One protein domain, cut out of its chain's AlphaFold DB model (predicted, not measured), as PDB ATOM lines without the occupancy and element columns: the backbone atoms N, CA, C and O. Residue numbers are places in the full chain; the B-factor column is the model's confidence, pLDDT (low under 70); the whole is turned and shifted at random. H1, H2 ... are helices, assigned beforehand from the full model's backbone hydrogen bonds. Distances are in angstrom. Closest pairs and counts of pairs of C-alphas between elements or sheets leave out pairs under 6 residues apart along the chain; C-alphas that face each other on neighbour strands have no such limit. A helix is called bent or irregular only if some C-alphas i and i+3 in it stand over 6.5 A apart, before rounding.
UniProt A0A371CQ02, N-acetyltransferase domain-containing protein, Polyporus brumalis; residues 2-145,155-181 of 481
ATOM      1  N   TYR A   2     -40.952 -36.820  36.153       78.56
ATOM      2  CA  TYR A   2     -41.479 -36.144  34.950       78.56
ATOM      3  C   TYR A   2     -42.864 -35.500  35.134       78.56
ATOM      4  O   TYR A   2     -43.002 -34.311  34.888       78.56
ATOM      5  N   CYS A   3     -43.858 -36.221  35.669       88.12
ATOM      6  CA  CYS A   3     -45.183 -35.636  35.926       88.12
ATOM      7  C   CYS A   3     -45.151 -34.464  36.923       88.12
ATOM      8  O   CYS A   3     -45.880 -33.495  36.753       88.12
ATOM      9  N   LEU A   4     -44.293 -34.541  37.945       86.00
ATOM     10  CA  LEU A   4     -44.128 -33.487  38.948       86.00
ATOM     11  C   LEU A   4     -43.428 -32.263  38.342       86.00
ATOM     12  O   LEU A   4     -43.880 -31.148  38.547       86.00
ATOM     13  N   SER A   5     -42.374 -32.451  37.545       84.25
ATOM     14  CA  SER A   5     -41.697 -31.361  36.829       84.25
ATOM     15  C   SER A   5     -42.618 -30.679  35.813       84.25
ATOM     16  O   SER A   5     -42.624 -29.455  35.722       84.25
ATOM     17  N   THR A   6     -43.448 -31.442  35.095       87.69
ATOM     18  CA  THR A   6     -44.472 -30.878  34.203       87.69
ATOM     19  C   THR A   6     -45.513 -30.080  34.988       87.69
ATOM     20  O   THR A   6     -45.873 -28.984  34.565       87.69
ATOM     21  N   ALA A   7     -45.966 -30.582  36.141       89.62
ATOM     22  CA  ALA A   7     -46.893 -29.860  37.012       89.62
ATOM     23  C   ALA A   7     -46.273 -28.566  37.566       89.62
ATOM     24  O   ALA A   7     -46.920 -27.524  37.532       89.62
ATOM     25  N   HIS A   8     -45.008 -28.606  37.999       87.31
ATOM     26  CA  HIS A   8     -44.265 -27.420  38.425       87.31
ATOM     27  C   HIS A   8     -44.219 -26.376  37.307       87.31
ATOM     28  O   HIS A   8     -44.608 -25.233  37.515       87.31
ATOM     29  N   PHE A   9     -43.799 -26.775  36.103       86.94
ATOM     30  CA  PHE A   9     -43.719 -25.878  34.952       86.94
ATOM     31  C   PHE A   9     -45.077 -25.267  34.586       86.94
ATOM     32  O   PHE A   9     -45.160 -24.065  34.339       86.94
ATOM     33  N   ALA A  10     -46.145 -26.070  34.584       88.38
ATOM     34  CA  ALA A  10     -47.495 -25.593  34.295       88.38
ATOM     35  C   ALA A  10     -47.962 -24.536  35.311       88.38
ATOM     36  O   ALA A  10     -48.495 -23.502  34.910       88.38
ATOM     37  N   LEU A  11     -47.708 -24.756  36.606       88.00
ATOM     38  CA  LEU A  11     -48.036 -23.797  37.664       88.00
ATOM     39  C   LEU A  11     -47.186 -22.521  37.572       88.00
ATOM     40  O   LEU A  11     -47.728 -21.427  37.723       88.00
ATOM     41  N   SER A  12     -45.889 -22.633  37.256       84.75
ATOM     42  CA  SER A  12     -45.020 -21.470  37.024       84.75
ATOM     43  C   SER A  12     -45.493 -20.641  35.833       84.75
ATOM     44  O   SER A  12     -45.516 -19.411  35.892       84.75
ATOM     45  N   LEU A  13     -45.892 -21.297  34.741       86.12
ATOM     46  CA  LEU A  13     -46.432 -20.617  33.570       86.12
ATOM     47  C   LEU A  13     -47.752 -19.916  33.911       86.12
ATOM     48  O   LEU A  13     -47.917 -18.746  33.577       86.12
ATOM     49  N   GLN A  14     -48.652 -20.592  34.628       87.75
ATOM     50  CA  GLN A  14     -49.917 -20.015  35.079       87.75
ATOM     51  C   GLN A  14     -49.701 -18.780  35.966       87.75
ATOM     52  O   GLN A  14     -50.341 -17.756  35.739       87.75
ATOM     53  N   GLN A  15     -48.777 -18.842  36.931       85.81
ATOM     54  CA  GLN A  15     -48.434 -17.701  37.783       85.81
ATOM     55  C   GLN A  15     -47.953 -16.501  36.957       85.81
ATOM     56  O   GLN A  15     -48.413 -15.384  37.183       85.81
ATOM     57  N   ASN A  16     -47.058 -16.726  35.989       83.00
ATOM     58  CA  ASN A  16     -46.556 -15.656  35.124       83.00
ATOM     59  C   ASN A  16     -47.671 -15.053  34.262       83.00
ATOM     60  O   ASN A  16     -47.761 -13.835  34.151       83.00
ATOM     61  N   LEU A  17     -48.545 -15.879  33.681       87.06
ATOM     62  CA  LEU A  17     -49.657 -15.385  32.868       87.06
ATOM     63  C   LEU A  17     -50.610 -14.500  33.685       87.06
ATOM     64  O   LEU A  17     -50.929 -13.403  33.238       87.06
ATOM     65  N   ILE A  18     -50.984 -14.922  34.898       85.06
ATOM     66  CA  ILE A  18     -51.835 -14.127  35.801       85.06
ATOM     67  C   ILE A  18     -51.138 -12.814  36.185       85.06
ATOM     68  O   ILE A  18     -51.744 -11.746  36.137       85.06
ATOM     69  N   ALA A  19     -49.850 -12.871  36.535       83.62
ATOM     70  CA  ALA A  19     -49.089 -11.689  36.924       83.62
ATOM     71  C   ALA A  19     -49.029 -10.630  35.810       83.62
ATOM     72  O   ALA A  19     -49.227  -9.442  36.068       83.62
ATOM     73  N   PHE A  20     -48.747 -11.052  34.575       81.25
ATOM     74  CA  PHE A  20     -48.541 -10.133  33.457       81.25
ATOM     75  C   PHE A  20     -49.843  -9.654  32.816       81.25
ATOM     76  O   PHE A  20     -49.932  -8.478  32.478       81.25
ATOM     77  N   PHE A  21     -50.828 -10.538  32.638       84.12
ATOM     78  CA  PHE A  21     -52.036 -10.213  31.874       84.12
ATOM     79  C   PHE A  21     -53.214  -9.776  32.745       84.12
ATOM     80  O   PHE A  21     -53.939  -8.872  32.343       84.12
ATOM     81  N   ASP A  22     -53.387 -10.357  33.934       84.06
ATOM     82  CA  ASP A  22     -54.517 -10.002  34.801       84.06
ATOM     83  C   ASP A  22     -54.130  -8.886  35.779       84.06
ATOM     84  O   ASP A  22     -54.873  -7.926  35.983       84.06
ATOM     85  N   GLN A  23     -52.939  -8.986  36.376       81.88
ATOM     86  CA  GLN A  23     -52.500  -8.100  37.461       81.88
ATOM     87  C   GLN A  23     -51.609  -6.937  37.009       81.88
ATOM     88  O   GLN A  23     -51.200  -6.147  37.855       81.88
ATOM     89  N   HIS A  24     -51.318  -6.823  35.707       79.81
ATOM     90  CA  HIS A  24     -50.532  -5.730  35.124       79.81
ATOM     91  C   HIS A  24     -49.219  -5.467  35.885       79.81
ATOM     92  O   HIS A  24     -48.878  -4.331  36.202       79.81
ATOM     93  N   ALA A  25     -48.454  -6.524  36.188       73.00
ATOM     94  CA  ALA A  25     -47.246  -6.435  37.020       73.00
ATOM     95  C   ALA A  25     -46.191  -5.407  36.549       73.00
ATOM     96  O   ALA A  25     -45.339  -5.014  37.344       73.00
ATOM     97  N   ALA A  26     -46.245  -4.968  35.285       70.75
ATOM     98  CA  ALA A  26     -45.385  -3.924  34.729       70.75
ATOM     99  C   ALA A  26     -45.665  -2.518  35.293       70.75
ATOM    100  O   ALA A  26     -44.756  -1.691  35.316       70.75
ATOM    101  N   ASP A  27     -46.877  -2.266  35.791       73.44
ATOM    102  CA  ASP A  27     -47.312  -0.944  36.258       73.44
ATOM    103  C   ASP A  27     -46.858  -0.643  37.699       73.44
ATOM    104  O   ASP A  27     -47.039   0.465  38.200       73.44
ATOM    105  N   GLY A  28     -46.220  -1.619  38.358       59.47
ATOM    106  CA  GLY A  28     -45.740  -1.512  39.732       59.47
ATOM    107  C   GLY A  28     -46.869  -1.691  40.749       59.47
ATOM    108  O   GLY A  28     -47.775  -0.873  40.872       59.47
ATOM    109  N   GLY A  29     -46.813  -2.777  41.520       66.44
ATOM    110  CA  GLY A  29     -47.832  -3.100  42.514       66.44
ATOM    111  C   GLY A  29     -47.594  -4.445  43.191       66.44
ATOM    112  O   GLY A  29     -46.700  -5.215  42.820       66.44
ATOM    113  N   LEU A  30     -48.401  -4.733  44.210       65.56
ATOM    114  CA  LEU A  30     -48.371  -6.020  44.892       65.56
ATOM    115  C   LEU A  30     -49.109  -7.055  44.031       65.56
ATOM    116  O   LEU A  30     -50.329  -7.017  43.907       65.56
ATOM    117  N   THR A  31     -48.353  -7.948  43.398       79.25
ATOM    118  CA  THR A  31     -48.865  -9.003  42.512       79.25
ATOM    119  C   THR A  31     -48.522 -10.380  43.063       79.25
ATOM    120  O   THR A  31     -47.754 -10.508  44.016       79.25
ATOM    121  N   ILE A  32     -49.023 -11.432  42.419       78.50
ATOM    122  CA  ILE A  32     -48.712 -12.834  42.726       78.50
ATOM    123  C   ILE A  32     -47.208 -13.164  42.633       78.50
ATOM    124  O   ILE A  32     -46.766 -14.191  43.140       78.50
ATOM    125  N   LEU A  33     -46.395 -12.319  41.988       76.25
ATOM    126  CA  LEU A  33     -44.931 -12.455  41.986       76.25
ATOM    127  C   LEU A  33     -44.307 -12.020  43.324       76.25
ATOM    128  O   LEU A  33     -43.253 -12.526  43.706       76.25
ATOM    129  N   ASN A  34     -44.983 -11.119  44.036       73.56
ATOM    130  CA  ASN A  34     -44.559 -10.529  45.306       73.56
ATOM    131  C   ASN A  34     -45.366 -11.064  46.508       73.56
ATOM    132  O   ASN A  34     -45.138 -10.641  47.640       73.56
ATOM    133  N   ASP A  35     -46.292 -11.998  46.280       79.19
ATOM    134  CA  ASP A  35     -47.084 -12.675  47.311       79.19
ATOM    135  C   ASP A  35     -46.614 -14.127  47.485       79.19
ATOM    136  O   ASP A  35     -47.102 -15.058  46.838       79.19
ATOM    137  N   GLN A  36     -45.623 -14.319  48.359       76.25
ATOM    138  CA  GLN A  36     -45.011 -15.631  48.601       76.25
ATOM    139  C   GLN A  36     -45.961 -16.629  49.283       76.25
ATOM    140  O   GLN A  36     -45.798 -17.841  49.122       76.25
ATOM    141  N   GLY A  37     -46.969 -16.126  50.005       78.31
ATOM    142  CA  GLY A  37     -47.984 -16.932  50.684       78.31
ATOM    143  C   GLY A  37     -49.074 -17.461  49.748       78.31
ATOM    144  O   GLY A  37     -49.910 -18.262  50.172       78.31
ATOM    145  N   HIS A  38     -49.076 -17.055  48.475       83.19
ATOM    146  CA  HIS A  38     -50.116 -17.439  47.533       83.19
ATOM    147  C   HIS A  38     -50.110 -18.961  47.251       83.19
ATOM    148  O   HIS A  38     -49.045 -19.529  46.981       83.19
ATOM    149  N   PRO A  39     -51.282 -19.636  47.198       84.25
ATOM    150  CA  PRO A  39     -51.403 -21.073  46.922       84.25
ATOM    151  C   PRO A  39     -50.603 -21.588  45.734       84.25
ATOM    152  O   PRO A  39     -49.936 -22.615  45.824       84.25
ATOM    153  N   LEU A  40     -50.606 -20.843  44.630       84.00
ATOM    154  CA  LEU A  40     -49.830 -21.205  43.444       84.00
ATOM    155  C   LEU A  40     -48.313 -21.217  43.693       84.00
ATOM    156  O   LEU A  40     -47.625 -22.039  43.093       84.00
ATOM    157  N   VAL A  41     -47.788 -20.356  44.568       82.56
ATOM    158  CA  VAL A  41     -46.346 -20.223  44.832       82.56
ATOM    159  C   VAL A  41     -45.858 -21.357  45.726       82.56
ATOM    160  O   VAL A  41     -44.979 -22.124  45.328       82.56
ATOM    161  N   TYR A  42     -46.467 -21.554  46.900       83.94
ATOM    162  CA  TYR A  42     -46.010 -22.619  47.797       83.94
ATOM    163  C   TYR A  42     -46.321 -24.028  47.255       83.94
ATOM    164  O   TYR A  42     -45.594 -24.972  47.575       83.94
ATOM    165  N   CYS A  43     -47.334 -24.206  46.392       86.75
ATOM    166  CA  CYS A  43     -47.558 -25.476  45.686       86.75
ATOM    167  C   CYS A  43     -46.408 -25.819  44.728       86.75
ATOM    168  O   CYS A  43     -45.978 -26.974  44.702       86.75
ATOM    169  N   GLN A  44     -45.872 -24.841  43.988       87.12
ATOM    170  CA  GLN A  44     -44.690 -25.046  43.137       87.12
ATOM    171  C   GLN A  44     -43.480 -25.467  43.972       87.12
ATOM    172  O   GLN A  44     -42.871 -26.500  43.697       87.12
ATOM    173  N   ILE A  45     -43.203 -24.740  45.059       85.69
ATOM    174  CA  ILE A  45     -42.110 -25.064  45.987       85.69
ATOM    175  C   ILE A  45     -42.278 -26.467  46.581       85.69
ATOM    176  O   ILE A  45     -41.317 -27.226  46.668       85.69
ATOM    177  N   THR A  46     -43.502 -26.856  46.943       89.69
ATOM    178  CA  THR A  46     -43.792 -28.196  47.476       89.69
ATOM    179  C   THR A  46     -43.487 -29.287  46.451       89.69
ATOM    180  O   THR A  46     -42.852 -30.290  46.779       89.69
ATOM    181  N   ILE A  47     -43.901 -29.090  45.197       90.38
ATOM    182  CA  ILE A  47     -43.613 -30.021  44.101       90.38
ATOM    183  C   ILE A  47     -42.101 -30.123  43.864       90.38
ATOM    184  O   ILE A  47     -41.591 -31.226  43.657       90.38
ATOM    185  N   GLU A  48     -41.382 -29.004  43.947       85.44
ATOM    186  CA  GLU A  48     -39.931 -28.978  43.775       85.44
ATOM    187  C   GLU A  48     -39.201 -29.700  44.912       85.44
ATOM    188  O   GLU A  48     -38.330 -30.528  44.655       85.44
ATOM    189  N   VAL A  49     -39.611 -29.498  46.169       87.50
ATOM    190  CA  VAL A  49     -39.059 -30.231  47.325       87.50
ATOM    191  C   VAL A  49     -39.251 -31.745  47.163       87.50
ATOM    192  O   VAL A  49     -38.325 -32.519  47.423       87.50
ATOM    193  N   ILE A  50     -40.419 -32.187  46.683       89.81
ATOM    194  CA  ILE A  50     -40.688 -33.609  46.414       89.81
ATOM    195  C   ILE A  50     -39.828 -34.119  45.246       89.81
ATOM    196  O   ILE A  50     -39.313 -35.240  45.303       89.81
ATOM    197  N   ASN A  51     -39.637 -33.317  44.196       87.50
ATOM    198  CA  ASN A  51     -38.729 -33.659  43.102       87.50
ATOM    199  C   ASN A  51     -37.285 -33.804  43.597       87.50
ATOM    200  O   ASN A  51     -36.656 -34.818  43.307       87.50
ATOM    201  N   CYS A  52     -36.770 -32.874  44.398       83.56
ATOM    202  CA  CYS A  52     -35.431 -32.983  44.980       83.56
ATOM    203  C   CYS A  52     -35.270 -34.272  45.802       83.56
ATOM    204  O   CYS A  52     -34.300 -35.008  45.615       83.56
ATOM    205  N   LEU A  53     -36.268 -34.611  46.628       86.94
ATOM    206  CA  LEU A  53     -36.270 -35.839  47.429       86.94
ATOM    207  C   LEU A  53     -36.169 -37.102  46.562       86.94
ATOM    208  O   LEU A  53     -35.379 -38.007  46.846       86.94
ATOM    209  N   LEU A  54     -36.972 -37.174  45.498       86.44
ATOM    210  CA  LEU A  54     -36.951 -38.295  44.560       86.44
ATOM    211  C   LEU A  54     -35.625 -38.367  43.786       86.44
ATOM    212  O   LEU A  54     -35.128 -39.469  43.552       86.44
ATOM    213  N   SER A  55     -35.039 -37.218  43.433       82.25
ATOM    214  CA  SER A  55     -33.745 -37.127  42.743       82.25
ATOM    215  C   SER A  55     -32.631 -37.731  43.593       82.25
ATOM    216  O   SER A  55     -31.947 -38.671  43.175       82.25
ATOM    217  N   ASP A  56     -32.514 -37.262  44.836       84.12
ATOM    218  CA  ASP A  56     -31.458 -37.687  45.753       84.12
ATOM    219  C   ASP A  56     -31.632 -39.165  46.149       84.12
ATOM    220  O   ASP A  56     -30.659 -39.914  46.298       84.12
ATOM    221  N   SER A  57     -32.882 -39.637  46.213       85.94
ATOM    222  CA  SER A  57     -33.207 -41.048  46.459       85.94
ATOM    223  C   SER A  57     -32.728 -41.973  45.333       85.94
ATOM    224  O   SER A  57     -32.262 -43.080  45.613       85.94
ATOM    225  N   ILE A  58     -32.773 -41.535  44.068       84.44
ATOM    226  CA  ILE A  58     -32.242 -42.307  42.927       84.44
ATOM    227  C   ILE A  58     -30.721 -42.452  43.036       84.44
ATOM    228  O   ILE A  58     -30.181 -43.533  42.783       84.44
ATOM    229  N   VAL A  59     -30.021 -41.387  43.427       78.31
ATOM    230  CA  VAL A  59     -28.559 -41.401  43.604       78.31
ATOM    231  C   VAL A  59     -28.154 -42.325  44.761       78.31
ATOM    232  O   VAL A  59     -27.233 -43.142  44.627       78.31
ATOM    233  N   CYS A  60     -28.899 -42.278  45.867       85.75
ATOM    234  CA  CYS A  60     -28.722 -43.188  46.997       85.75
ATOM    235  C   CYS A  60     -28.975 -44.654  46.594       85.75
ATOM    236  O   CYS A  60     -28.150 -45.531  46.868       85.75
ATOM    237  N   TRP A  61     -30.053 -44.917  45.847       84.88
ATOM    238  CA  TRP A  61     -30.381 -46.251  45.334       84.88
ATOM    239  C   TRP A  61     -29.287 -46.818  44.420       84.88
ATOM    240  O   TRP A  61     -28.881 -47.970  44.584       84.88
ATOM    241  N   ARG A  62     -28.745 -46.011  43.499       80.50
ATOM    242  CA  ARG A  62     -27.632 -46.426  42.623       80.50
ATOM    243  C   ARG A  62     -26.403 -46.842  43.431       80.50
ATOM    244  O   ARG A  62     -25.794 -47.873  43.144       80.50
ATOM    245  N   THR A  63     -26.078 -46.074  44.469       84.44
ATOM    246  CA  THR A  63     -24.961 -46.380  45.373       84.44
ATOM    247  C   THR A  63     -25.205 -47.694  46.121       84.44
ATOM    248  O   THR A  63     -24.316 -48.542  46.184       84.44
ATOM    249  N   TRP A  64     -26.425 -47.918  46.617       87.56
ATOM    250  CA  TRP A  64     -26.812 -49.154  47.306       87.56
ATOM    251  C   TRP A  64     -26.642 -50.403  46.433       87.56
ATOM    252  O   TRP A  64     -26.045 -51.394  46.866       87.56
ATOM    253  N   VAL A  65     -27.145 -50.354  45.196       80.62
ATOM    254  CA  VAL A  65     -27.081 -51.478  44.249       80.62
ATOM    255  C   VAL A  65     -25.628 -51.824  43.922       80.62
ATOM    256  O   VAL A  65     -25.254 -52.996  43.968       80.62
ATOM    257  N   LEU A  66     -24.787 -50.818  43.669       81.19
ATOM    258  CA  LEU A  66     -23.379 -51.020  43.313       81.19
ATOM    259  C   LEU A  66     -22.545 -51.618  44.460       81.19
ATOM    260  O   LEU A  66     -21.592 -52.366  44.235       81.19
ATOM    261  N   TRP A  67     -22.917 -51.319  45.704       85.69
ATOM    262  CA  TRP A  67     -22.254 -51.831  46.904       85.69
ATOM    263  C   TRP A  67     -22.858 -53.137  47.432       85.69
ATOM    264  O   TRP A  67     -22.686 -53.471  48.605       85.69
ATOM    265  N   GLY A  68     -23.551 -53.895  46.577       85.12
ATOM    266  CA  GLY A  68     -24.083 -55.209  46.938       85.12
ATOM    267  C   GLY A  68     -25.151 -55.137  48.026       85.12
ATOM    268  O   GLY A  68     -25.229 -56.026  48.868       85.12
ATOM    269  N   ARG A  69     -25.957 -54.068  48.027       86.44
ATOM    270  CA  ARG A  69     -27.029 -53.810  48.999       86.44
ATOM    271  C   ARG A  69     -26.559 -53.571  50.443       86.44
ATOM    272  O   ARG A  69     -27.318 -53.771  51.389       86.44
ATOM    273  N   SER A  70     -25.327 -53.095  50.635       88.06
ATOM    274  CA  SER A  70     -24.804 -52.758  51.966       88.06
ATOM    275  C   SER A  70     -25.455 -51.499  52.556       88.06
ATOM    276  O   SER A  70     -25.243 -50.389  52.069       88.06
ATOM    277  N   TYR A  71     -26.194 -51.658  53.660       89.19
ATOM    278  CA  TYR A  71     -26.853 -50.548  54.367       89.19
ATOM    279  C   TYR A  71     -25.873 -49.558  55.018       89.19
ATOM    280  O   TYR A  71     -26.189 -48.383  55.175       89.19
ATOM    281  N   LYS A  72     -24.651 -50.001  55.345       89.38
ATOM    282  CA  LYS A  72     -23.630 -49.153  55.987       89.38
ATOM    283  C   LYS A  72     -23.161 -48.009  55.081       89.38
ATOM    284  O   LYS A  72     -22.862 -46.929  55.570       89.38
ATOM    285  N   VAL A  73     -23.115 -48.247  53.769       87.31
ATOM    286  CA  VAL A  73     -22.640 -47.270  52.774       87.31
ATOM    287  C   VAL A  73     -23.702 -46.211  52.479       87.31
ATOM    288  O   VAL A  73     -23.373 -45.085  52.139       87.31
ATOM    289  N   ILE A  74     -24.985 -46.536  52.644       91.31
ATOM    290  CA  ILE A  74     -26.072 -45.592  52.356       91.31
ATOM    291  C   ILE A  74     -26.555 -44.799  53.566       91.31
ATOM    292  O   ILE A  74     -27.306 -43.845  53.391       91.31
ATOM    293  N   ALA A  75     -26.126 -45.148  54.781       90.75
ATOM    294  CA  ALA A  75     -26.525 -44.416  55.977       90.75
ATOM    295  C   ALA A  75     -26.166 -42.911  55.906       90.75
ATOM    296  O   ALA A  75     -27.054 -42.100  56.172       90.75
ATOM    297  N   PRO A  76     -24.955 -42.494  55.472       90.38
ATOM    298  CA  PRO A  76     -24.631 -41.069  55.345       90.38
ATOM    299  C   PRO A  76     -25.517 -40.286  54.352       90.38
ATOM    300  O   PRO A  76     -26.086 -39.269  54.761       90.38
ATOM    301  N   PRO A  77     -25.708 -40.714  53.084       89.69
ATOM    302  CA  PRO A  77     -26.592 -39.997  52.167       89.69
ATOM    303  C   PRO A  77     -28.066 -40.084  52.586       89.69
ATOM    304  O   PRO A  77     -28.786 -39.107  52.420       89.69
ATOM    305  N   ALA A  78     -28.522 -41.185  53.195       90.81
ATOM    306  CA  ALA A  78     -29.891 -41.288  53.709       90.81
ATOM    307  C   ALA A  78     -30.174 -40.272  54.832       90.81
ATOM    308  O   ALA A  78     -31.229 -39.639  54.829       90.81
ATOM    309  N   LEU A  79     -29.224 -40.058  55.748       93.44
ATOM    310  CA  LEU A  79     -29.334 -39.018  56.780       93.44
ATOM    311  C   LEU A  79     -29.400 -37.613  56.169       93.44
ATOM    312  O   LEU A  79     -30.201 -36.790  56.607       93.44
ATOM    313  N   CYS A  80     -28.606 -37.354  55.126       91.81
ATOM    314  CA  CYS A  80     -28.641 -36.079  54.409       91.81
ATOM    315  C   CYS A  80     -29.983 -35.855  53.701       91.81
ATOM    316  O   CYS A  80     -30.507 -34.749  53.750       91.81
ATOM    317  N   ILE A  81     -30.570 -36.897  53.103       90.44
ATOM    318  CA  ILE A  81     -31.887 -36.838  52.449       90.44
ATOM    319  C   ILE A  81     -32.991 -36.525  53.469       90.44
ATOM    320  O   ILE A  81     -33.828 -35.660  53.223       90.44
ATOM    321  N   ILE A  82     -32.974 -37.179  54.637       93.25
ATOM    322  CA  ILE A  82     -33.937 -36.911  55.718       93.25
ATOM    323  C   ILE A  82     -33.791 -35.470  56.226       93.25
ATOM    324  O   ILE A  82     -34.789 -34.765  56.385       93.25
ATOM    325  N   GLY A  83     -32.555 -35.007  56.434       92.25
ATOM    326  CA  GLY A  83     -32.291 -33.619  56.811       92.25
ATOM    327  C   GLY A  83     -32.734 -32.625  55.730       92.25
ATOM    328  O   GLY A  83     -33.347 -31.610  56.045       92.25
ATOM    329  N   GLY A  84     -32.490 -32.939  54.454       90.12
ATOM    330  CA  GLY A  84     -32.905 -32.126  53.312       90.12
ATOM    331  C   GLY A  84     -34.424 -32.016  53.218       90.12
ATOM    332  O   GLY A  84     -34.943 -30.926  52.995       90.12
ATOM    333  N   PHE A  85     -35.148 -33.104  53.492       91.19
ATOM    334  CA  PHE A  85     -36.607 -33.096  53.577       91.19
ATOM    335  C   PHE A  85     -37.119 -32.213  54.722       91.19
ATOM    336  O   PHE A  85     -38.028 -31.409  54.518       91.19
ATOM    337  N   ALA A  86     -36.497 -32.294  55.903       93.69
ATOM    338  CA  ALA A  86     -36.833 -31.425  57.031       93.69
ATOM    339  C   ALA A  86     -36.586 -29.940  56.705       93.69
ATOM    340  O   ALA A  86     -37.433 -29.094  56.994       93.69
ATOM    341  N   CYS A  87     -35.474 -29.616  56.036       92.00
ATOM    342  CA  CYS A  87     -35.223 -28.264  55.540       92.00
ATOM    343  C   CYS A  87     -36.231 -27.845  54.454       92.00
ATOM    344  O   CYS A  87     -36.652 -26.691  54.445       92.00
ATOM    345  N   GLY A  88     -36.670 -28.772  53.596       89.12
ATOM    346  CA  GLY A  88     -37.747 -28.590  52.613       89.12
ATOM    347  C   GLY A  88     -39.064 -28.154  53.243       89.12
ATOM    348  O   GLY A  88     -39.661 -27.168  52.811       89.12
ATOM    349  N   ILE A  89     -39.474 -28.826  54.320       92.25
ATOM    350  CA  ILE A  89     -40.643 -28.432  55.120       92.25
ATOM    351  C   ILE A  89     -40.442 -27.026  55.707       92.25
ATOM    352  O   ILE A  89     -41.369 -26.217  55.691       92.25
ATOM    353  N   GLY A  90     -39.231 -26.714  56.179       90.31
ATOM    354  CA  GLY A  90     -38.863 -25.382  56.666       90.31
ATOM    355  C   GLY A  90     -39.018 -24.284  55.608       90.31
ATOM    356  O   GLY A  90     -39.593 -23.241  55.906       90.31
ATOM    357  N   VAL A  91     -38.585 -24.538  54.365       88.12
ATOM    358  CA  VAL A  91     -38.787 -23.615  53.233       88.12
ATOM    359  C   VAL A  91     -40.275 -23.421  52.963       88.12
ATOM    360  O   VAL A  91     -40.734 -22.285  52.951       88.12
ATOM    361  N   ILE A  92     -41.047 -24.500  52.806       89.94
ATOM    362  CA  ILE A  92     -42.490 -24.404  52.527       89.94
ATOM    363  C   ILE A  92     -43.191 -23.585  53.617       89.94
ATOM    364  O   ILE A  92     -43.957 -22.678  53.306       89.94
ATOM    365  N   ARG A  93     -42.879 -23.846  54.894       91.81
ATOM    366  CA  ARG A  93     -43.414 -23.069  56.018       91.81
ATOM    367  C   ARG A  93     -43.045 -21.591  55.902       91.81
ATOM    368  O   ARG A  93     -43.927 -20.759  56.070       91.81
ATOM    369  N   ALA A  94     -41.776 -21.277  55.635       86.62
ATOM    370  CA  ALA A  94     -41.298 -19.900  55.523       86.62
ATOM    371  C   ALA A  94     -42.023 -19.139  54.402       86.62
ATOM    372  O   ALA A  94     -42.434 -18.004  54.613       86.62
ATOM    373  N   PHE A  95     -42.266 -19.780  53.254       84.44
ATOM    374  CA  PHE A  95     -43.061 -19.197  52.167       84.44
ATOM    375  C   PHE A  95     -44.526 -18.975  52.570       84.44
ATOM    376  O   PHE A  95     -45.061 -17.897  52.339       84.44
ATOM    377  N   VAL A  96     -45.158 -19.949  53.233       86.12
ATOM    378  CA  VAL A  96     -46.574 -19.862  53.647       86.12
ATOM    379  C   VAL A  96     -46.830 -18.736  54.654       86.12
ATOM    380  O   VAL A  96     -47.895 -18.128  54.625       86.12
ATOM    381  N   ILE A  97     -45.888 -18.464  55.562       84.69
ATOM    382  CA  ILE A  97     -46.053 -17.442  56.611       84.69
ATOM    383  C   ILE A  97     -45.522 -16.059  56.211       84.69
ATOM    384  O   ILE A  97     -45.659 -15.121  56.995       84.69
ATOM    385  N   SER A  98     -44.889 -15.934  55.040       80.00
ATOM    386  CA  SER A  98     -44.287 -14.677  54.589       80.00
ATOM    387  C   SER A  98     -45.376 -13.642  54.281       80.00
ATOM    388  O   SER A  98     -46.272 -13.936  53.485       80.00
ATOM    389  N   PRO A  99     -45.321 -12.435  54.876       75.44
ATOM    390  CA  PRO A  99     -46.263 -11.371  54.560       75.44
ATOM    391  C   PRO A  99     -46.205 -10.989  53.072       75.44
ATOM    392  O   PRO A  99     -45.120 -10.999  52.478       75.44
ATOM    393  N   PRO A 100     -47.337 -10.596  52.462       66.56
ATOM    394  CA  PRO A 100     -47.340 -10.130  51.083       66.56
ATOM    395  C   PRO A 100     -46.440  -8.894  50.927       66.56
ATOM    396  O   PRO A 100     -46.542  -7.948  51.708       66.56
ATOM    397  N   GLY A 101     -45.566  -8.887  49.916       63.88
ATOM    398  CA  GLY A 101     -44.642  -7.781  49.636       63.88
ATOM    399  C   GLY A 101     -43.249  -7.909  50.259       63.88
ATOM    400  O   GLY A 101     -42.392  -7.074  49.965       63.88
ATOM    401  N   GLU A 102     -42.977  -8.940  51.068       65.44
ATOM    402  CA  GLU A 102     -41.596  -9.259  51.446       65.44
ATOM    403  C   GLU A 102     -40.781  -9.774  50.250       65.44
ATOM    404  O   GLU A 102     -41.287 -10.432  49.335       65.44
ATOM    405  N   ALA A 103     -39.477  -9.491  50.276       62.91
ATOM    406  CA  ALA A 103     -38.553  -9.991  49.273       62.91
ATOM    407  C   ALA A 103     -38.548 -11.530  49.254       62.91
ATOM    408  O   ALA A 103     -38.450 -12.175  50.298       62.91
ATOM    409  N   VAL A 104     -38.531 -12.110  48.046       63.00
ATOM    410  CA  VAL A 104     -38.432 -13.564  47.775       63.00
ATOM    411  C   VAL A 104     -37.295 -14.238  48.572       63.00
ATOM    412  O   VAL A 104     -37.349 -15.427  48.878       63.00
ATOM    413  N   TYR A 105     -36.260 -13.472  48.930       63.28
ATOM    414  CA  TYR A 105     -35.072 -13.919  49.654       63.28
ATOM    415  C   TYR A 105     -35.022 -13.404  51.096       63.28
ATOM    416  O   TYR A 105     -33.993 -12.888  51.540       63.28
ATOM    417  N   SER A 106     -36.114 -13.553  51.849       73.81
ATOM    418  CA  SER A 106     -36.080 -13.263  53.282       73.81
ATOM    419  C   SER A 106     -34.994 -14.113  53.978       73.81
ATOM    420  O   SER A 106     -34.716 -15.251  53.567       73.81
ATOM    421  N   PRO A 107     -34.336 -13.601  55.038       75.94
ATOM    422  CA  PRO A 107     -33.255 -14.322  55.714       75.94
ATOM    423  C   PRO A 107     -33.657 -15.716  56.217       75.94
ATOM    424  O   PRO A 107     -32.812 -16.612  56.302       75.94
ATOM    425  N   GLU A 108     -34.937 -15.911  56.546       78.75
ATOM    426  CA  GLU A 108     -35.485 -17.206  56.951       78.75
ATOM    427  C   GLU A 108     -35.572 -18.181  55.767       78.75
ATOM    428  O   GLU A 108     -35.055 -19.299  55.867       78.75
ATOM    429  N   ILE A 109     -36.126 -17.749  54.629       80.12
ATOM    430  CA  ILE A 109     -36.196 -18.552  53.398       80.12
ATOM    431  C   ILE A 109     -34.788 -18.965  52.953       80.12
ATOM    432  O   ILE A 109     -34.521 -20.148  52.720       80.12
ATOM    433  N   VAL A 110     -33.851 -18.013  52.910       79.25
ATOM    434  CA  VAL A 110     -32.463 -18.258  52.486       79.25
ATOM    435  C   VAL A 110     -31.757 -19.255  53.407       79.25
ATOM    436  O   VAL A 110     -30.965 -20.074  52.929       79.25
ATOM    437  N   ARG A 111     -32.031 -19.225  54.717       84.56
ATOM    438  CA  ARG A 111     -31.435 -20.152  55.692       84.56
ATOM    439  C   ARG A 111     -31.874 -21.590  55.438       84.56
ATOM    440  O   ARG A 111     -31.020 -22.470  55.332       84.56
ATOM    441  N   TRP A 112     -33.179 -21.821  55.308       87.62
ATOM    442  CA  TRP A 112     -33.717 -23.156  55.041       87.62
ATOM    443  C   TRP A 112     -33.287 -23.675  53.669       87.62
ATOM    444  O   TRP A 112     -32.834 -24.815  53.558       87.62
ATOM    445  N   PHE A 113     -33.309 -22.811  52.653       82.00
ATOM    446  CA  PHE A 113     -32.859 -23.142  51.305       82.00
ATOM    447  C   PHE A 113     -31.365 -23.503  51.260       82.00
ATOM    448  O   PHE A 113     -30.976 -24.500  50.650       82.00
ATOM    449  N   SER A 114     -30.521 -22.750  51.979       78.94
ATOM    450  CA  SER A 114     -29.091 -23.066  52.129       78.94
ATOM    451  C   SER A 114     -28.877 -24.436  52.791       78.94
ATOM    452  O   SER A 114     -27.943 -25.150  52.422       78.94
ATOM    453  N   GLY A 115     -29.741 -24.817  53.740       86.44
ATOM    454  CA  GLY A 115     -29.734 -26.134  54.381       86.44
ATOM    455  C   GLY A 115     -30.005 -27.272  53.395       86.44
ATOM    456  O   GLY A 115     -29.207 -28.208  53.320       86.44
ATOM    457  N   ILE A 116     -31.064 -27.149  52.583       83.81
ATOM    458  CA  ILE A 116     -31.396 -28.118  51.520       83.81
ATOM    459  C   ILE A 116     -30.213 -28.270  50.563       83.81
ATOM    460  O   ILE A 116     -29.705 -29.373  50.376       83.81
ATOM    461  N   ALA A 117     -29.721 -27.157  50.014       80.56
ATOM    462  CA  ALA A 117     -28.632 -27.172  49.043       80.56
ATOM    463  C   ALA A 117     -27.351 -27.814  49.604       80.56
ATOM    464  O   ALA A 117     -26.692 -28.592  48.911       80.56
ATOM    465  N   SER A 118     -27.009 -27.534  50.868       86.56
ATOM    466  CA  SER A 118     -25.817 -28.095  51.516       86.56
ATOM    467  C   SER A 118     -25.936 -29.606  51.720       86.56
ATOM    468  O   SER A 118     -25.014 -30.347  51.381       86.56
ATOM    469  N   LEU A 119     -27.075 -30.076  52.236       87.50
ATOM    470  CA  LEU A 119     -27.300 -31.499  52.502       87.50
ATOM    471  C   LEU A 119     -27.368 -32.315  51.208       87.50
ATOM    472  O   LEU A 119     -26.733 -33.366  51.115       87.50
ATOM    473  N   THR A 120     -28.046 -31.796  50.184       84.19
ATOM    474  CA  THR A 120     -28.084 -32.405  48.850       84.19
ATOM    475  C   THR A 120     -26.691 -32.443  48.212       84.19
ATOM    476  O   THR A 120     -26.305 -33.459  47.632       84.19
ATOM    477  N   CYS A 121     -25.882 -31.389  48.360       81.06
ATOM    478  CA  CYS A 121     -24.503 -31.376  47.868       81.06
ATOM    479  C   CYS A 121     -23.633 -32.436  48.564       81.06
ATOM    480  O   CYS A 121     -22.913 -33.177  47.893       81.06
ATOM    481  N   ILE A 122     -23.722 -32.552  49.894       86.12
ATOM    482  CA  ILE A 122     -22.976 -33.558  50.668       86.12
ATOM    483  C   ILE A 122     -23.392 -34.976  50.257       86.12
ATOM    484  O   ILE A 122     -22.525 -35.815  49.996       86.12
ATOM    485  N   ALA A 123     -24.699 -35.239  50.143       85.00
ATOM    486  CA  ALA A 123     -25.226 -36.540  49.733       85.00
ATOM    487  C   ALA A 123     -24.727 -36.945  48.338       85.00
ATOM    488  O   ALA A 123     -24.252 -38.068  48.146       85.00
ATOM    489  N   ASN A 124     -24.782 -36.015  47.380       82.50
ATOM    490  CA  ASN A 124     -24.362 -36.261  46.003       82.50
ATOM    491  C   ASN A 124     -22.843 -36.419  45.875       82.50
ATOM    492  O   ASN A 124     -22.384 -37.333  45.191       82.50
ATOM    493  N   LEU A 125     -22.047 -35.608  46.580       82.50
ATOM    494  CA  LEU A 125     -20.588 -35.747  46.578       82.50
ATOM    495  C   LEU A 125     -20.148 -37.088  47.184       82.50
ATOM    496  O   LEU A 125     -19.275 -37.766  46.632       82.50
ATOM    497  N   TYR A 126     -20.782 -37.498  48.288       86.94
ATOM    498  CA  TYR A 126     -20.538 -38.800  48.903       86.94
ATOM    499  C   TYR A 126     -20.880 -39.942  47.940       86.94
ATOM    500  O   TYR A 126     -20.058 -40.831  47.716       86.94
ATOM    501  N   ALA A 127     -22.073 -39.908  47.341       81.81
ATOM    502  CA  ALA A 127     -22.539 -40.953  46.438       81.81
ATOM    503  C   ALA A 127     -21.648 -41.085  45.196       81.81
ATOM    504  O   ALA A 127     -21.225 -42.190  44.857       81.81
ATOM    505  N   VAL A 128     -21.287 -39.963  44.563       80.31
ATOM    506  CA  VAL A 128     -20.352 -39.943  43.429       80.31
ATOM    507  C   VAL A 128     -19.006 -40.546  43.830       80.31
ATOM    508  O   VAL A 128     -18.490 -41.410  43.121       80.31
ATOM    509  N   SER A 129     -18.462 -40.168  44.989       81.88
ATOM    510  CA  SER A 129     -17.188 -40.706  45.486       81.88
ATOM    511  C   SER A 129     -17.262 -42.217  45.737       81.88
ATOM    512  O   SER A 129     -16.391 -42.969  45.296       81.88
ATOM    513  N   ALA A 130     -18.337 -42.687  46.376       82.69
ATOM    514  CA  ALA A 130     -18.560 -44.102  46.667       82.69
ATOM    515  C   ALA A 130     -18.750 -44.938  45.390       82.69
ATOM    516  O   ALA A 130     -18.241 -46.061  45.305       82.69
ATOM    517  N   ILE A 131     -19.458 -44.403  44.391       80.69
ATOM    518  CA  ILE A 131     -19.644 -45.040  43.080       80.69
ATOM    519  C   ILE A 131     -18.308 -45.130  42.336       80.69
ATOM    520  O   ILE A 131     -17.931 -46.209  41.872       80.69
ATOM    521  N   SER A 132     -17.564 -44.022  42.293       76.75
ATOM    522  CA  SER A 132     -16.253 -43.922  41.640       76.75
ATOM    523  C   SER A 132     -15.263 -44.930  42.209       76.75
ATOM    524  O   SER A 132     -14.647 -45.695  41.466       76.75
ATOM    525  N   TYR A 133     -15.149 -44.966  43.538       81.56
ATOM    526  CA  TYR A 133     -14.232 -45.861  44.231       81.56
ATOM    527  C   TYR A 133     -14.568 -47.328  43.962       81.56
ATOM    528  O   TYR A 133     -13.687 -48.119  43.626       81.56
ATOM    529  N   LYS A 134     -15.851 -47.702  44.059       80.31
ATOM    530  CA  LYS A 134     -16.275 -49.090  43.855       80.31
ATOM    531  C   LYS A 134     -16.056 -49.548  42.420       80.31
ATOM    532  O   LYS A 134     -15.595 -50.667  42.205       80.31
ATOM    533  N   ALA A 135     -16.350 -48.692  41.449       73.44
ATOM    534  CA  ALA A 135     -16.126 -49.006  40.049       73.44
ATOM    535  C   ALA A 135     -14.634 -49.098  39.710       73.44
ATOM    536  O   ALA A 135     -14.227 -50.047  39.040       73.44
ATOM    537  N   TRP A 136     -13.805 -48.181  40.223       76.19
ATOM    538  CA  TRP A 136     -12.349 -48.270  40.088       76.19
ATOM    539  C   TRP A 136     -11.809 -49.563  40.700       76.19
ATOM    540  O   TRP A 136     -11.042 -50.264  40.044       76.19
ATOM    541  N   TYR A 137     -12.258 -49.919  41.907       79.38
ATOM    542  CA  TYR A 137     -11.863 -51.154  42.583       79.38
ATOM    543  C   TYR A 137     -12.203 -52.386  41.738       79.38
ATOM    544  O   TYR A 137     -11.326 -53.201  41.479       79.38
ATOM    545  N   VAL A 138     -13.436 -52.494  41.231       73.62
ATOM    546  CA  VAL A 138     -13.860 -53.623  40.382       73.62
ATOM    547  C   VAL A 138     -13.046 -53.687  39.087       73.62
ATOM    548  O   VAL A 138     -12.565 -54.759  38.726       73.62
ATOM    549  N   ILE A 139     -12.831 -52.554  38.414       68.69
ATOM    550  CA  ILE A 139     -12.006 -52.489  37.199       68.69
ATOM    551  C   ILE A 139     -10.571 -52.931  37.507       68.69
ATOM    552  O   ILE A 139      -9.994 -53.710  36.753       68.69
ATOM    553  N   ASN A 140      -9.995 -52.470  38.616       69.56
ATOM    554  CA  ASN A 140      -8.625 -52.796  38.994       69.56
ATOM    555  C   ASN A 140      -8.469 -54.259  39.444       69.56
ATOM    556  O   ASN A 140      -7.481 -54.898  39.100       69.56
ATOM    557  N   SER A 141      -9.461 -54.827  40.129       70.81
ATOM    558  CA  SER A 141      -9.492 -56.254  40.470       70.81
ATOM    559  C   SER A 141      -9.634 -57.148  39.233       70.81
ATOM    560  O   SER A 141      -9.051 -58.227  39.195       70.81
ATOM    561  N   LEU A 142     -10.345 -56.695  38.194       63.78
ATOM    562  CA  LEU A 142     -10.438 -57.405  36.912       63.78
ATOM    563  C   LEU A 142      -9.146 -57.309  36.080       63.78
ATOM    564  O   LEU A 142      -8.837 -58.248  35.348       63.78
ATOM    565  N   ARG A 143      -8.355 -56.232  36.228       58.41
ATOM    566  CA  ARG A 143      -7.023 -56.099  35.595       58.41
ATOM    567  C   ARG A 143      -6.032 -57.161  36.069       58.41
ATOM    568  O   ARG A 143      -5.225 -57.624  35.275       58.41
ATOM    569  N   VAL A 144      -6.115 -57.567  37.336       59.31
ATOM    570  CA  VAL A 144      -5.247 -58.615  37.907       59.31
ATOM    571  C   VAL A 144      -5.582 -60.005  37.336       59.31
ATOM    572  O   VAL A 144      -4.751 -60.905  37.391       59.31
ATOM    573  N   LEU A 145      -6.770 -60.184  36.739       57.91
ATOM    574  CA  LEU A 145      -7.287 -61.485  36.305       57.91
ATOM    575  C   LEU A 145      -7.240 -61.753  34.783       57.91
ATOM    576  O   LEU A 145      -7.492 -62.895  34.402       57.91
ATOM    577  N   HIS A 155     -16.425 -49.128  29.621       53.88
ATOM    578  CA  HIS A 155     -16.711 -49.099  31.061       53.88
ATOM    579  C   HIS A 155     -16.160 -47.846  31.756       53.88
ATOM    580  O   HIS A 155     -16.769 -47.349  32.703       53.88
ATOM    581  N   ARG A 156     -15.036 -47.306  31.267       56.25
ATOM    582  CA  ARG A 156     -14.447 -46.052  31.754       56.25
ATOM    583  C   ARG A 156     -15.300 -44.849  31.349       56.25
ATOM    584  O   ARG A 156     -15.525 -43.981  32.186       56.25
ATOM    585  N   THR A 157     -15.799 -44.824  30.113       53.50
ATOM    586  CA  THR A 157     -16.690 -43.768  29.615       53.50
ATOM    587  C   THR A 157     -17.994 -43.727  30.405       53.50
ATOM    588  O   THR A 157     -18.350 -42.669  30.905       53.50
ATOM    589  N   ILE A 158     -18.651 -44.872  30.627       57.00
ATOM    590  CA  ILE A 158     -19.894 -44.932  31.419       57.00
ATOM    591  C   ILE A 158     -19.664 -44.453  32.858       57.00
ATOM    592  O   ILE A 158     -20.472 -43.700  33.399       57.00
ATOM    593  N   LEU A 159     -18.554 -44.869  33.477       53.41
ATOM    594  CA  LEU A 159     -18.205 -44.450  34.829       53.41
ATOM    595  C   LEU A 159     -17.992 -42.930  34.921       53.41
ATOM    596  O   LEU A 159     -18.533 -42.301  35.826       53.41
ATOM    597  N   LEU A 160     -17.259 -42.342  33.970       56.59
ATOM    598  CA  LEU A 160     -17.040 -40.895  33.888       56.59
ATOM    599  C   LEU A 160     -18.350 -40.131  33.678       56.59
ATOM    600  O   LEU A 160     -18.606 -39.178  34.405       56.59
ATOM    601  N   THR A 161     -19.236 -40.604  32.800       56.50
ATOM    602  CA  THR A 161     -20.539 -39.964  32.555       56.50
ATOM    603  C   THR A 161     -21.401 -39.880  33.824       56.50
ATOM    604  O   THR A 161     -22.029 -38.852  34.090       56.50
ATOM    605  N   PHE A 162     -21.415 -40.926  34.659       56.03
ATOM    606  CA  PHE A 162     -22.166 -40.900  35.922       56.03
ATOM    607  C   PHE A 162     -21.535 -39.980  36.975       56.03
ATOM    608  O   PHE A 162     -22.263 -39.282  37.681       56.03
ATOM    609  N   ILE A 163     -20.205 -39.941  37.055       57.38
ATOM    610  CA  ILE A 163     -19.459 -39.068  37.975       57.38
ATOM    611  C   ILE A 163     -19.646 -37.591  37.601       57.38
ATOM    612  O   ILE A 163     -19.902 -36.754  38.466       57.38
ATOM    613  N   GLU A 164     -19.585 -37.285  36.307       54.53
ATOM    614  CA  GLU A 164     -19.707 -35.932  35.763       54.53
ATOM    615  C   GLU A 164     -21.131 -35.382  35.912       54.53
ATOM    616  O   GLU A 164     -21.306 -34.243  36.340       54.53
ATOM    617  N   SER A 165     -22.158 -36.205  35.670       56.59
ATOM    618  CA  SER A 165     -23.560 -35.784  35.836       56.59
ATOM    619  C   SER A 165     -23.931 -35.429  37.287       56.59
ATOM    620  O   SER A 165     -24.685 -34.480  37.512       56.59
ATOM    621  N   GLY A 166     -23.365 -36.129  38.280       51.38
ATOM    622  CA  GLY A 166     -23.598 -35.846  39.703       51.38
ATOM    623  C   GLY A 166     -22.880 -34.587  40.206       51.38
ATOM    624  O   GLY A 166     -23.420 -33.860  41.038       51.38
ATOM    625  N   ALA A 167     -21.694 -34.281  39.671       56.59
ATOM    626  CA  ALA A 167     -20.956 -33.063  40.014       56.59
ATOM    627  C   ALA A 167     -21.637 -31.792  39.469       56.59
ATOM    628  O   ALA A 167     -21.693 -30.775  40.163       56.59
ATOM    629  N   VAL A 168     -22.205 -31.863  38.260       56.16
ATOM    630  CA  VAL A 168     -22.931 -30.749  37.622       56.16
ATOM    631  C   VAL A 168     -24.170 -30.345  38.429       56.16
ATOM    632  O   VAL A 168     -24.415 -29.153  38.615       56.16
ATOM    633  N   TYR A 169     -24.908 -31.316  38.977       54.62
ATOM    634  CA  TYR A 169     -26.069 -31.054  39.835       54.62
ATOM    635  C   TYR A 169     -25.681 -30.338  41.142       54.62
ATOM    636  O   TYR A 169     -26.280 -29.323  41.500       54.62
ATOM    637  N   SER A 170     -24.615 -30.793  41.812       54.22
ATOM    638  CA  SER A 170     -24.126 -30.180  43.058       54.22
ATOM    639  C   SER A 170     -23.640 -28.736  42.867       54.22
ATOM    640  O   SER A 170     -23.872 -27.883  43.724       54.22
ATOM    641  N   VAL A 171     -23.005 -28.426  41.732       57.19
ATOM    642  CA  VAL A 171     -22.510 -27.070  41.427       57.19
ATOM    643  C   VAL A 171     -23.649 -26.112  41.056       57.19
ATOM    644  O   VAL A 171     -23.605 -24.936  41.437       57.19
ATOM    645  N   ALA A 172     -24.690 -26.594  40.369       56.56
ATOM    646  CA  ALA A 172     -25.878 -25.798  40.056       56.56
ATOM    647  C   ALA A 172     -26.601 -25.321  41.330       56.56
ATOM    648  O   ALA A 172     -26.947 -24.143  41.437       56.56
ATOM    649  N   LEU A 173     -26.734 -26.196  42.335       53.53
ATOM    650  CA  LEU A 173     -27.362 -25.868  43.622       53.53
ATOM    651  C   LEU A 173     -26.564 -24.830  44.426       53.53
ATOM    652  O   LEU A 173     -27.138 -23.883  44.961       53.53
ATOM    653  N   VAL A 174     -25.233 -24.951  44.465       57.44
ATOM    654  CA  VAL A 174     -24.360 -23.977  45.149       57.44
ATOM    655  C   VAL A 174     -24.383 -22.612  44.450       57.44
ATOM    656  O   VAL A 174     -24.379 -21.571  45.111       57.44
ATOM    657  N   SER A 175     -24.446 -22.604  43.116       54.28
ATOM    658  CA  SER A 175     -24.513 -21.372  42.320       54.28
ATOM    659  C   SER A 175     -25.827 -20.622  42.551       54.28
ATOM    660  O   SER A 175     -25.806 -19.407  42.741       54.28
ATOM    661  N   LEU A 176     -26.946 -21.346  42.642       51.28
ATOM    662  CA  LEU A 176     -28.262 -20.784  42.958       51.28
ATOM    663  C   LEU A 176     -28.292 -20.120  44.348       51.28
ATOM    664  O   LEU A 176     -28.793 -19.006  44.492       51.28
ATOM    665  N   VAL A 177     -27.674 -20.746  45.358       54.06
ATOM    666  CA  VAL A 177     -27.536 -20.169  46.713       54.06
ATOM    667  C   VAL A 177     -26.673 -18.902  46.714       54.06
ATOM    668  O   VAL A 177     -26.933 -17.980  47.489       54.06
ATOM    669  N   ARG A 178     -25.646 -18.830  45.859       48.75
ATOM    670  CA  ARG A 178     -24.762 -17.658  45.756       48.75
ATOM    671  C   ARG A 178     -25.454 -16.486  45.061       48.75
ATOM    672  O   ARG A 178     -25.339 -15.365  45.544       48.75
ATOM    673  N   SER A 179     -26.202 -16.749  43.990       48.53
ATOM    674  CA  SER A 179     -27.001 -15.735  43.291       48.53
ATOM    675  C   SER A 179     -28.084 -15.123  44.186       48.53
ATOM    676  O   SER A 179     -28.305 -13.920  44.116       48.53
ATOM    677  N   ALA A 180     -28.673 -15.910  45.094       50.47
ATOM    678  CA  ALA A 180     -29.663 -15.448  46.073       50.47
ATOM    679  C   ALA A 180     -29.109 -14.483  47.147       50.47
ATOM    680  O   ALA A 180     -29.882 -13.900  47.902       50.47
ATOM    681  N   ARG A 181     -27.779 -14.320  47.254       41.75
ATOM    682  CA  ARG A 181     -27.119 -13.455  48.257       41.75
ATOM    683  C   ARG A 181     -26.562 -12.146  47.694       41.75
ATOM    684  O   ARG A 181     -26.008 -11.359  48.453       41.75
TER     685      ARG A 181
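This is residues 2 to 145 and 155 to 181 of the 481 residues of the protein "N-acetyltransferase domain-containing protein" of Polyporus brumalis (UniProt A0A371CQ02). A long rod of five lengthwise helices: H2, H3 and H4 form an up-and-down bundle, H1 packs on H2, H5 packs on H4, and residues 140 to 145 stick out. The 171 printed residues hold H1 to H5 in that order and no named strand, all helix. The whole is loose, with a radius of gyration of the C-alphas of 19.8 A, and spans 72 by 27 by 26 A.

H1, residues 2 to 22, 29.2 A, begins at C-alpha 2 (-41.479, -36.144, 34.950). H2, residues 39 to 66, measures 41.2 A. H3, residues 71 to 97, 38.3 A, is irregular, C-alphas 73 and 76 being 7.0 A apart, with a kink of 27 degrees near residue 78. H4 is residues 107 to 143, 53.3 A. H5, residues 155 to 179, 37.0 A, ends at C-alpha 179 (-27.001, -15.735, 43.291).

H1 touches H2 at residues 40 to 51 alone, closest C-alphas His 8 and Gln 44, 5.3 A. H3 touches H4, closest C-alphas Pro 77 and Ala 123, 4.4 A. H4 and H5 touch, opposite ways at a shallow tilt of 13 degrees, closest C-alphas Cys 121 and Ser 170, 5.0 A. In H3, 21 of 23 O i to N i+4 pairs are within hydrogen-bond range.

Residues 146 to 154 are cut out, a gap of 16.4 A between C-alphas 145 and 155. The link H1 to H2 is long. H5 has mean pLDDT 55.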